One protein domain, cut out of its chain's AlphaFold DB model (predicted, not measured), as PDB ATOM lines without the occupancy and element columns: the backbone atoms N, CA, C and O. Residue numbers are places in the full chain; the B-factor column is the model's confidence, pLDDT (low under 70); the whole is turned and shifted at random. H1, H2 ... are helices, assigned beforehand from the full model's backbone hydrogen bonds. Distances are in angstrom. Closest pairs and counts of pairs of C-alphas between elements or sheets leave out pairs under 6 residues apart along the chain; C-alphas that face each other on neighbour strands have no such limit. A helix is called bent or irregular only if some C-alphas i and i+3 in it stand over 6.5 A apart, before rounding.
ATOM      1  N   GLU A  12       2.915  20.101 -19.089       85.44
ATOM      2  CA  GLU A  12       3.764  18.944 -18.806       85.44
ATOM      3  C   GLU A  12       4.082  18.816 -17.311       85.44
ATOM      4  O   GLU A  12       3.875  17.761 -16.713       85.44
ATOM      5  N   LEU A  13       4.467  19.912 -16.659       82.31
ATOM      6  CA  LEU A  13       4.754  19.954 -15.229       82.31
ATOM      7  C   LEU A  13       3.491  19.703 -14.403       82.31
ATOM      8  O   LEU A  13       3.545  19.017 -13.385       82.31
ATOM      9  N   ARG A  14       2.328  20.202 -14.847       85.94
ATOM     10  CA  ARG A  14       1.042  19.897 -14.194       85.94
ATOM     11  C   ARG A  14       0.712  18.410 -14.273       85.94
ATOM     12  O   ARG A  14       0.197  17.860 -13.300       85.94
ATOM     13  N   ARG A  15       0.979  17.778 -15.418       86.88
ATOM     14  CA  ARG A  15       0.772  16.343 -15.627       86.88
ATOM     15  C   ARG A  15       1.714  15.531 -14.740       86.88
ATOM     16  O   ARG A  15       1.229  14.729 -13.947       86.88
ATOM     17  N   TRP A  16       3.005  15.856 -14.754       88.06
ATOM     18  CA  TRP A  16       4.011  15.210 -13.911       88.06
ATOM     19  C   TRP A  16       3.670  15.299 -12.418       88.06
ATOM     20  O   TRP A  16       3.725  14.291 -11.715       88.06
ATOM     21  N   ILE A  17       3.239  16.474 -11.932       86.75
ATOM     22  CA  ILE A  17       2.821  16.660 -10.532       86.75
ATOM     23  C   ILE A  17       1.633  15.758 -10.182       86.75
ATOM     24  O   ILE A  17       1.641  15.160  -9.109       86.75
ATOM     25  N   LYS A  18       0.617  15.658 -11.050       85.62
ATOM     26  CA  LYS A  18      -0.561  14.805 -10.808       85.62
ATOM     27  C   LYS A  18      -0.182  13.329 -10.730       85.62
ATOM     28  O   LYS A  18      -0.641  12.642  -9.824       85.62
ATOM     29  N   GLU A  19       0.676  12.872 -11.637       87.88
ATOM     30  CA  GLU A  19       1.143  11.483 -11.694       87.88
ATOM     31  C   GLU A  19       1.989  11.118 -10.465       87.88
ATOM     32  O   GLU A  19       1.762  10.086  -9.839       87.88
ATOM     33  N   THR A  20       2.894  12.000 -10.030       86.44
ATOM     34  CA  THR A  20       3.760  11.740  -8.864       86.44
ATOM     35  C   THR A  20       3.124  12.069  -7.513       86.44
ATOM     36  O   THR A  20       3.691  11.736  -6.468       86.44
ATOM     37  N   GLN A  21       1.944  12.698  -7.472       82.69
ATOM     38  CA  GLN A  21       1.332  13.152  -6.217       82.69
ATOM     39  C   GLN A  21       1.075  12.001  -5.237       82.69
ATOM     40  O   GLN A  21       1.251  12.171  -4.025       82.69
ATOM     41  N   HIS A  22       0.664  10.839  -5.748       76.50
ATOM     42  CA  HIS A  22       0.397   9.650  -4.945       76.50
ATOM     43  C   HIS A  22       1.687   9.076  -4.340       76.50
ATOM     44  O   HIS A  22       1.765   8.869  -3.129       76.50
ATOM     45  N   ASP A  23       2.746   8.950  -5.139       78.56
ATOM     46  CA  ASP A  23       4.053   8.481  -4.670       78.56
ATOM     47  C   ASP A  23       4.668   9.424  -3.632       78.56
ATOM     48  O   ASP A  23       5.260   8.989  -2.638       78.56
ATOM     49  N   ILE A  24       4.488  10.735  -3.817       79.81
ATOM     50  CA  ILE A  24       4.908  11.748  -2.846       79.81
ATOM     51  C   ILE A  24       4.130  11.588  -1.531       79.81
ATOM     52  O   ILE A  24       4.735  11.717  -0.461       79.81
ATOM     53  N   LYS A  25       2.820  11.301  -1.578       79.88
ATOM     54  CA  LYS A  25       2.008  11.033  -0.376       79.88
ATOM     55  C   LYS A  25       2.499   9.786   0.359       79.88
ATOM     56  O   LYS A  25       2.838   9.902   1.536       79.88
ATOM     57  N   ILE A  26       2.674   8.665  -0.343       77.19
ATOM     58  CA  ILE A  26       3.177   7.410   0.242       77.19
ATOM     59  C   ILE A  26       4.538   7.627   0.915       77.19
ATOM     60  O   ILE A  26       4.760   7.210   2.053       77.19
ATOM     61  N   ARG A  27       5.473   8.312   0.244       74.38
ATOM     62  CA  ARG A  27       6.805   8.602   0.804       74.38
ATOM     63  C   ARG A  27       6.733   9.487   2.053       74.38
ATOM     64  O   ARG A  27       7.525   9.294   2.975       74.38
ATOM     65  N   LYS A  28       5.809  10.453   2.096       71.94
ATOM     66  CA  LYS A  28       5.598  11.320   3.268       71.94
ATOM     67  C   LYS A  28       5.012  10.556   4.452       71.94
ATOM     68  O   LYS A  28       5.444  10.789   5.575       71.94
ATOM     69  N   GLU A  29       4.066   9.655   4.214       71.50
ATOM     70  CA  GLU A  29       3.466   8.819   5.260       71.50
ATOM     71  C   GLU A  29       4.487   7.848   5.853       71.50
ATOM     72  O   GLU A  29       4.626   7.780   7.074       71.50
ATOM     73  N   LYS A  30       5.300   7.200   5.008       68.75
ATOM     74  CA  LYS A  30       6.410   6.350   5.465       68.75
ATOM     75  C   LYS A  30       7.395   7.112   6.357       68.75
ATOM     76  O   LYS A  30       7.710   6.636   7.439       68.75
ATOM     77  N   LYS A  31       7.805   8.326   5.964       61.47
ATOM     78  CA  LYS A  31       8.700   9.174   6.777       61.47
ATOM     79  C   LYS A  31       8.092   9.639   8.103       61.47
ATOM     80  O   LYS A  31       8.837   9.878   9.044       61.47
ATOM     81  N   LYS A  32       6.769   9.819   8.185       62.59
ATOM     82  CA  LYS A  32       6.091  10.208   9.437       62.59
ATOM     83  C   LYS A  32       6.027   9.064  10.446       62.59
ATOM     84  O   LYS A  32       6.077   9.326  11.641       62.59
ATOM     85  N   ASN A  33       5.912   7.832   9.959       58.47
ATOM     86  CA  ASN A  33       5.782   6.637  10.793       58.47
ATOM     87  C   ASN A  33       7.134   6.010  11.165       58.47
ATOM     88  O   ASN A  33       7.177   5.049  11.929       58.47
ATOM     89  N   GLU A  34       8.240   6.531  10.633       61.22
ATOM     90  CA  GLU A  34       9.576   6.046  10.951       61.22
ATOM     91  C   GLU A  34       9.997   6.566  12.340       61.22
ATOM     92  O   GLU A  34       9.944   7.778  12.586       61.22
ATOM     93  N   PRO A  35      10.392   5.689  13.282       59.81
ATOM     94  CA  PRO A  35      10.765   6.115  14.621       59.81
ATOM     95  C   PRO A  35      12.017   6.990  14.544       59.81
ATOM     96  O   PRO A  35      13.118   6.520  14.249       59.81
ATOM     97  N   VAL A  36      11.854   8.283  14.829       66.38
ATOM     98  CA  VAL A  36      12.976   9.211  14.968       66.38
ATOM     99  C   VAL A  36      13.759   8.782  16.205       66.38
ATOM    100  O   VAL A  36      13.363   9.087  17.330       66.38
ATOM    101  N   LYS A  37      14.857   8.042  16.000       69.81
ATOM    102  CA  LYS A  37      15.780   7.663  17.076       69.81
ATOM    103  C   LYS A  37      16.222   8.931  17.795       69.81
ATOM    104  O   LYS A  37      16.918   9.770  17.220       69.81
ATOM    105  N   LYS A  38      15.783   9.087  19.043       81.38
ATOM    106  CA  LYS A  38      16.234  10.176  19.902       81.38
ATOM    107  C   LYS A  38      17.631   9.819  20.417       81.38
ATOM    108  O   LYS A  38      17.865   8.664  20.769       81.38
ATOM    109  N   PRO A  39      18.580  10.766  20.423       84.75
ATOM    110  CA  PRO A  39      19.877  10.535  21.034       84.75
ATOM    111  C   PRO A  39      19.687  10.452  22.550       84.75
ATOM    112  O   PRO A  39      19.264  11.419  23.184       84.75
ATOM    113  N   GLU A  40      19.987   9.291  23.121       87.81
ATOM    114  CA  GLU A  40      19.876   9.025  24.554       87.81
ATOM    115  C   GLU A  40      21.247   8.658  25.134       87.81
ATOM    116  O   GLU A  40      22.138   8.188  24.428       87.81
ATOM    117  N   GLY A  41      21.434   8.905  26.433       93.50
ATOM    118  CA  GLY A  41      22.661   8.547  27.145       93.50
ATOM    119  C   GLY A  41      23.882   9.422  26.831       93.50
ATOM    120  O   GLY A  41      23.788  10.621  26.536       93.50
ATOM    121  N   LYS A  42      25.066   8.820  26.986       97.00
ATOM    122  CA  LYS A  42      26.361   9.452  26.707       97.00
ATOM    123  C   LYS A  42      26.793   9.177  25.270       97.00
ATOM    124  O   LYS A  42      26.334   8.241  24.630       97.00
ATOM    125  N   CYS A  43      27.701  10.001  24.765       96.75
ATOM    126  CA  CYS A  43      28.253   9.864  23.429       96.75
ATOM    127  C   CYS A  43      28.919   8.497  23.242       96.75
ATOM    128  O   CYS A  43      29.920   8.209  23.889       96.75
ATOM    129  N   GLU A  44      28.476   7.737  22.246       96.25
ATOM    130  CA  GLU A  44      29.037   6.423  21.889       96.25
ATOM    131  C   GLU A  44      30.437   6.491  21.236       96.25
ATOM    132  O   GLU A  44      30.958   5.492  20.749       96.25
ATOM    133  N   ILE A  45      31.046   7.681  21.156       94.44
ATOM    134  CA  ILE A  45      32.414   7.870  20.648       94.44
ATOM    135  C   ILE A  45      33.371   8.220  21.780       94.44
ATOM    136  O   ILE A  45      34.409   7.580  21.888       94.44
ATOM    137  N   CYS A  46      33.055   9.240  22.584       94.69
ATOM    138  CA  CYS A  46      33.956   9.687  23.648       94.69
ATOM    139  C   CYS A  46      33.553   9.209  25.046       94.69
ATOM    140  O   CYS A  46      34.361   9.303  25.953       94.69
ATOM    141  N   GLY A  47      32.314   8.757  25.268       94.06
ATOM    142  CA  GLY A  47      31.831   8.302  26.579       94.06
ATOM    143  C   GLY A  47      31.696   9.390  27.657       94.06
ATOM    144  O   GLY A  47      31.092   9.144  28.695       94.06
ATOM    145  N   GLU A  48      32.213  10.596  27.422       94.00
ATOM    146  CA  GLU A  48      32.249  11.680  28.410       94.00
ATOM    147  C   GLU A  48      30.993  12.559  28.378       94.00
ATOM    148  O   GLU A  48      30.334  12.773  29.395       94.00
ATOM    149  N   LYS A  49      30.654  13.078  27.192       95.25
ATOM    150  CA  LYS A  49      29.609  14.094  26.998       95.25
ATOM    151  C   LYS A  49      28.261  13.450  26.695       95.25
ATOM    152  O   LYS A  49      28.212  12.373  26.103       95.25
ATOM    153  N   LYS A  50      27.164  14.136  27.024       96.31
ATOM    154  CA  LYS A  50      25.802  13.711  26.663       96.31
ATOM    155  C   LYS A  50      25.653  13.597  25.140       96.31
ATOM    156  O   LYS A  50      26.207  14.409  24.397       96.31
ATOM    157  N   ALA A  51      24.934  12.580  24.674       96.56
ATOM    158  CA  ALA A  51      24.583  12.471  23.267       96.56
ATOM    159  C   ALA A  51      23.491  13.493  22.907       96.56
ATOM    160  O   ALA A  51      22.499  13.639  23.616       96.56
ATOM    161  N   GLU A  52      23.686  14.200  21.796       95.44
ATOM    162  CA  GLU A  52      22.788  15.263  21.314       95.44
ATOM    163  C   GLU A  52      22.300  15.007  19.882       95.44
ATOM    164  O   GLU A  52      21.317  15.600  19.437       95.44
ATOM    165  N   HIS A  53      22.981  14.130  19.139       94.56
ATOM    166  CA  HIS A  53      22.716  13.860  17.729       94.56
ATOM    167  C   HIS A  53      22.806  12.367  17.423       94.56
ATOM    168  O   HIS A  53      23.585  11.659  18.052       94.56
ATOM    169  N   VAL A  54      22.064  11.901  16.418       95.12
ATOM    170  CA  VAL A  54      22.165  10.534  15.889       95.12
ATOM    171  C   VAL A  54      22.805  10.581  14.504       95.12
ATOM    172  O   VAL A  54      22.383  11.348  13.641       95.12
ATOM    173  N   CYS A  55      23.846   9.781  14.276       93.94
ATOM    174  CA  CYS A  55      24.520   9.713  12.984       93.94
ATOM    175  C   CYS A  55      23.601   9.118  11.909       93.94
ATOM    176  O   CYS A  55      23.201   7.963  12.028       93.94
ATOM    177  N   LEU A  56      23.380   9.838  10.803       91.31
ATOM    178  CA  LEU A  56      22.530   9.362   9.699       91.31
ATOM    179  C   LEU A  56      23.072   8.104   8.997       91.31
ATOM    180  O   LEU A  56      22.304   7.356   8.408       91.31
ATOM    181  N   LYS A  57      24.390   7.860   9.067       91.94
ATOM    182  CA  LYS A  57      25.048   6.717   8.411       91.94
ATOM    183  C   LYS A  57      25.090   5.449   9.268       91.94
ATOM    184  O   LYS A  57      24.874   4.369   8.743       91.94
ATOM    185  N   CYS A  58      25.426   5.560  10.557       93.62
ATOM    186  CA  CYS A  58      25.607   4.386  11.432       93.62
ATOM    187  C   CYS A  58      24.638   4.318  12.617       93.62
ATOM    188  O   CYS A  58      24.681   3.358  13.373       93.62
ATOM    189  N   GLY A  59      23.796   5.332  12.825       92.88
ATOM    190  CA  GLY A  59      22.786   5.335  13.883       92.88
ATOM    191  C   GLY A  59      23.294   5.588  15.307       92.88
ATOM    192  O   GLY A  59      22.471   5.586  16.214       92.88
ATOM    193  N   ARG A  60      24.595   5.833  15.519       94.56
ATOM    194  CA  ARG A  60      25.140   6.150  16.854       94.56
ATOM    195  C   ARG A  60      24.669   7.498  17.390       94.56
ATOM    196  O   ARG A  60      24.725   8.493  16.662       94.56
ATOM    197  N   ALA A  61      24.331   7.536  18.671       96.31
ATOM    198  CA  ALA A  61      24.097   8.711  19.487       96.31
ATOM    199  C   ALA A  61      25.438   9.338  19.925       96.31
ATOM    200  O   ALA A  61      26.282   8.733  20.588       96.31
ATOM    201  N   VAL A  62      25.678  10.582  19.518       95.88
ATOM    202  CA  VAL A  62      26.963  11.271  19.678       95.88
ATOM    203  C   VAL A  62      26.782  12.696  20.195       95.88
ATOM    204  O   VAL A  62      25.754  13.335  19.973       95.88
ATOM    205  N   CYS A  63      27.787  13.204  20.908       96.06
ATOM    206  CA  CYS A  63      27.822  14.594  21.362       96.06
ATOM    207  C   CYS A  63      28.143  15.555  20.211       96.06
ATOM    208  O   CYS A  63      28.695  15.150  19.180       96.06
ATOM    209  N   LYS A  64      27.895  16.852  20.424       93.81
ATOM    210  CA  LYS A  64      28.195  17.916  19.454       93.81
ATOM    211  C   LYS A  64      29.631  17.884  18.918       93.81
ATOM    212  O   LYS A  64      29.838  18.082  17.728       93.81
ATOM    213  N   SER A  65      30.633  17.590  19.755       92.19
ATOM    214  CA  SER A  65      32.042  17.568  19.321       92.19
ATOM    215  C   SER A  65      32.436  16.335  18.504       92.19
ATOM    216  O   SER A  65      33.491  16.337  17.871       92.19
ATOM    217  N   CYS A  66      31.625  15.277  18.518       92.38
ATOM    218  CA  CYS A  66      31.857  14.048  17.751       92.38
ATOM    219  C   CYS A  66      30.958  13.948  16.508       92.38
ATOM    220  O   CYS A  66      30.976  12.921  15.821       92.38
ATOM    221  N   TYR A  67      30.198  15.006  16.212       92.75
ATOM    222  CA  TYR A  67      29.212  15.070  15.143       92.75
ATOM    223  C   TYR A  67      29.506  16.213  14.172       92.75
ATOM    224  O   TYR A  67      29.656  17.366  14.571       92.75
ATOM    225  N   PHE A  68      29.526  15.909  12.879       90.69
ATOM    226  CA  PHE A  68      29.630  16.912  11.828       90.69
ATOM    227  C   PHE A  68      28.232  17.360  11.404       90.69
ATOM    228  O   PHE A  68      27.600  16.732  10.555       90.69
ATOM    229  N   LYS A  69      27.749  18.469  11.982       87.50
ATOM    230  CA  LYS A  69      26.384  18.980  11.758       87.50
ATOM    231  C   LYS A  69      26.059  19.259  10.287       87.50
ATOM    232  O   LYS A  69      24.930  19.019   9.882       87.50
ATOM    233  N   ILE A  70      27.035  19.724   9.505       86.50
ATOM    234  CA  ILE A  70      26.845  20.093   8.090       86.50
ATOM    235  C   ILE A  70      26.420  18.883   7.245       86.50
ATOM    236  O   ILE A  70      25.544  19.005   6.399       86.50
ATOM    237  N   ILE A  71      27.009  17.714   7.501       87.81
ATOM    238  CA  ILE A  71      26.774  16.493   6.710       87.81
ATOM    239  C   ILE A  71      26.001  15.406   7.466       87.81
ATOM    240  O   ILE A  71      25.702  14.349   6.921       87.81
ATOM    241  N   GLY A  72      25.693  15.643   8.737       90.88
ATOM    242  CA  GLY A  72      24.845  14.779   9.546       90.88
ATOM    243  C   GLY A  72      25.464  13.442   9.980       90.88
ATOM    244  O   GLY A  72      24.741  12.482  10.252       90.88
ATOM    245  N   ILE A  73      26.796  13.331  10.038       93.94
ATOM    246  CA  ILE A  73      27.478  12.076  10.407       93.94
ATOM    247  C   ILE A  73      28.523  12.254  11.508       93.94
ATOM    248  O   ILE A  73      29.032  13.344  11.753       93.94
ATOM    249  N   CYS A  74      28.840  11.162  12.206       93.00
ATOM    250  CA  CYS A  74      29.828  11.161  13.280       93.00
ATOM    251  C   CYS A  74      31.271  11.062  12.762       93.00
ATOM    252  O   CYS A  74      31.509  10.578  11.654       93.00
ATOM    253  N   LYS A  75      32.247  11.436  13.599       89.12
ATOM    254  CA  LYS A  75      33.683  11.416  13.257       89.12
ATOM    255  C   LYS A  75      34.202  10.075  12.746       89.12
ATOM    256  O   LYS A  75      34.997  10.035  11.824       89.12
ATOM    257  N   LYS A  76      33.702   8.974  13.301       91.19
ATOM    258  CA  LYS A  76      34.093   7.611  12.909       91.19
ATOM    259  C   LYS A  76      33.539   7.181  11.540       91.19
ATOM    260  O   LYS A  76      33.979   6.172  11.011       91.19
ATOM    261  N   CYS A  77      32.556   7.902  10.994       91.81
ATOM    262  CA  CYS A  77      31.987   7.641   9.668       91.81
ATOM    263  C   CYS A  77      32.660   8.438   8.547       91.81
ATOM    264  O   CYS A  77      32.389   8.155   7.377       91.81
ATOM    265  N   VAL A  78      33.470   9.440   8.899       85.69
ATOM    266  CA  VAL A  78      34.217  10.260   7.946       85.69
ATOM    267  C   VAL A  78      35.551   9.569   7.662       85.69
ATOM    268  O   VAL A  78      36.252   9.222   8.614       85.69
ATOM    269  N   PRO A  79      35.916   9.354   6.387       79.38
ATOM    270  CA  PRO A  79      37.244   8.874   6.026       79.38
ATOM    271  C   PRO A  79      38.339   9.773   6.624       79.38
ATOM    272  O   PRO A  79      38.176  10.997   6.596       79.38
ATOM    273  N   PRO A  80      39.455   9.215   7.125       70.44
ATOM    274  CA  PRO A  80      40.528   9.995   7.749       70.44
ATOM    275  C   PRO A  80      41.022  11.148   6.866       70.44
ATOM    276  O   PRO A  80      41.175  12.270   7.337       70.44
ATOM    277  N   GLU A  81      41.152  10.897   5.562       70.12
ATOM    278  CA  GLU A  81      41.582  11.873   4.552       70.12
ATOM    279  C   GLU A  81      40.693  13.123   4.479       70.12
ATOM    280  O   GLU A  81      41.165  14.222   4.188       70.12
ATOM    281  N   ILE A  82      39.395  12.957   4.739       70.12
ATOM    282  CA  ILE A  82      38.402  14.035   4.709       70.12
ATOM    283  C   ILE A  82      38.310  14.692   6.088       70.12
ATOM    284  O   ILE A  82      38.208  15.913   6.180       70.12
ATOM    285  N   ALA A  83      38.400  13.903   7.162       64.44
ATOM    286  CA  ALA A  83      38.360  14.405   8.532       64.44
ATOM    287  C   ALA A  83      39.505  15.393   8.811       64.44
ATOM    288  O   ALA A  83      39.248  16.458   9.371       64.44
ATOM    289  N   SER A  84      40.720  15.097   8.332       62.91
ATOM    290  CA  SER A  84      41.893  15.974   8.475       62.91
ATOM    291  C   SER A  84      41.763  17.316   7.752       62.91
ATOM    292  O   SER A  84      42.467  18.263   8.076       62.91
ATOM    293  N   LYS A  85      40.874  17.431   6.756       65.94
ATOM    294  CA  LYS A  85      40.605  18.720   6.099       65.94
ATOM    295  C   LYS A  85      39.659  19.601   6.919       65.94
ATOM    296  O   LYS A  85      39.550  20.789   6.633       65.94
ATOM    297  N   TRP A  86      38.945  19.036   7.893       64.06
ATOM    298  CA  TRP A  86      37.847  19.705   8.605       64.06
ATOM    299  C   TRP A  86      38.075  19.870  10.104       64.06
ATOM    300  O   TRP A  86      37.406  20.689  10.727       64.06
ATOM    301  N   ASP A  87      38.980  19.098  10.699       61.69
ATOM    302  CA  ASP A  87      39.324  19.214  12.117       61.69
ATOM    303  C   ASP A  87      40.273  20.387  12.417       61.69
ATOM    304  O   ASP A  87      40.538  20.665  13.585       61.69
ATOM    305  N   GLY A  88      40.749  21.090  11.381       58.88
ATOM    306  CA  GLY A  88      41.693  22.199  11.516       58.88
ATOM    307  C   GLY A  88      43.058  21.761  12.050       58.88
ATOM    308  O   GLY A  88      43.866  22.617  12.412       58.88
ATOM    309  N   SER A  89      43.324  20.452  12.118       62.09
ATOM    310  CA  SER A  89      44.635  19.945  12.492       62.09
ATOM    311  C   SER A  89      45.630  20.351  11.407       62.09
ATOM    312  O   SER A  89      45.445  20.067  10.222       62.09
ATOM    313  N   LYS A  90      46.682  21.079  11.798       59.53
ATOM    314  CA  LYS A  90      47.805  21.320  10.893       59.53
ATOM    315  C   LYS A  90      48.455  19.960  10.649       59.53
ATOM    316  O   LYS A  90      48.860  19.324  11.623       59.53
ATOM    317  N   PRO A  91      48.533  19.488   9.395       64.69
ATOM    318  CA  PRO A  91      49.304  18.299   9.109       64.69
ATOM    319  C   PRO A  91      50.730  18.517   9.598       64.69
ATOM    320  O   PRO A  91      51.286  19.594   9.385       64.69
ATOM    321  N   ASP A  92      51.301  17.492  10.217       71.62
ATOM    322  CA  ASP A  92      52.738  17.409  10.440       71.62
ATOM    323  C   ASP A  92      53.420  17.381   9.063       71.62
ATOM    324  O   ASP A  92      53.440  16.362   8.363       71.62
ATOM    325  N   TRP A  93      53.831  18.566   8.609       68.06
ATOM    326  CA  TRP A  93      54.427  18.777   7.297       68.06
ATOM    327  C   TRP A  93      55.827  18.169   7.224       68.06
ATOM    328  O   TRP A  93      56.248  17.771   6.144       68.06
ATOM    329  N   GLU A  94      56.491  18.018   8.366       70.25
ATOM    330  CA  GLU A  94      57.851  17.500   8.515       70.25
ATOM    331  C   GLU A  94      57.831  16.010   8.178       70.25
ATOM    332  O   GLU A  94      58.502  15.535   7.259       70.25
ATOM    333  N   LYS A  95      56.890  15.292   8.796       71.81
ATOM    334  CA  LYS A  95      56.649  13.872   8.546       71.81
ATOM    335  C   LYS A  95      56.051  13.577   7.172       71.81
ATOM    336  O   LYS A  95      56.314  12.517   6.608       71.81
ATOM    337  N   LYS A  96      55.210  14.466   6.636       68.06
ATOM    338  CA  LYS A  96      54.572  14.257   5.322       68.06
ATOM    339  C   LYS A  96      55.503  14.517   4.146       68.06
ATOM    340  O   LYS A  96      55.354  13.850   3.127       68.06
ATOM    341  N   LEU A  97      56.387  15.504   4.259       72.31
ATOM    342  CA  LEU A  97      57.279  15.906   3.173       72.31
ATOM    343  C   LEU A  97      58.681  15.307   3.319       72.31
ATOM    344  O   LEU A  97      59.431  15.324   2.350       72.31
ATOM    345  N   GLY A  98      59.017  14.745   4.487       70.38
ATOM    346  CA  GLY A  98      60.331  14.156   4.743       70.38
ATOM    347  C   GLY A  98      61.447  15.197   4.721       70.38
ATOM    348  O   GLY A  98      62.549  14.899   4.274       70.38
TER     349      GLY A  98
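AT A GLANCE: This is residues 12 to 98 of the 103 residues of an uncharacterized protein of Thermoplasmata archaeon (UniProt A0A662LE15). With little regular structure, the domain is a small body of loops, residues 36 to 87, with short H2 in it; a long arm, residues 12 to 35 with bent H1, sticks out from one end and a tail, residues 88 to 98 with H3, from the other. The 87 printed residues, 31 of them in three named helices and with no named strand, are all helix by class, extended, with a radius of gyration of the C-alphas of 19.9 A and spans of 63 by 37 by 15 A.

HOW THE PARTS SIT: H1, residues 12 to 33, was assigned as one helix by its hydrogen bonds but is bent: C-alphas 19 and 22 are 7.0 A apart. Its arms H1a, residues 12 to 19, and H1b, residues 22 to 33, stand at a steep tilt of 52 degrees. Residues 53 to 54 pair with 61 to 62, and 67 to 68 with 73 to 74, both antiparallel. H2, residues 80 to 83, and H3, residues 93 to 97, are apart. In H1a, H1b and H3 every O i to N i+4 pair is within hydrogen-bond range; H2 is too short for one.

IN THESE COORDINATES: H1a begins at C-alpha 12 (3.764, 18.944, -18.806) and H1b is 16.9 A long; H3 ends at C-alpha 97 (57.279, 15.906, 3.173).

THE WHOLE: The printed part has no cut; the link from H1 to H2 is long, and pLDDT is under 70 at residues 30 to 37, 83 to 91, 93 and 96.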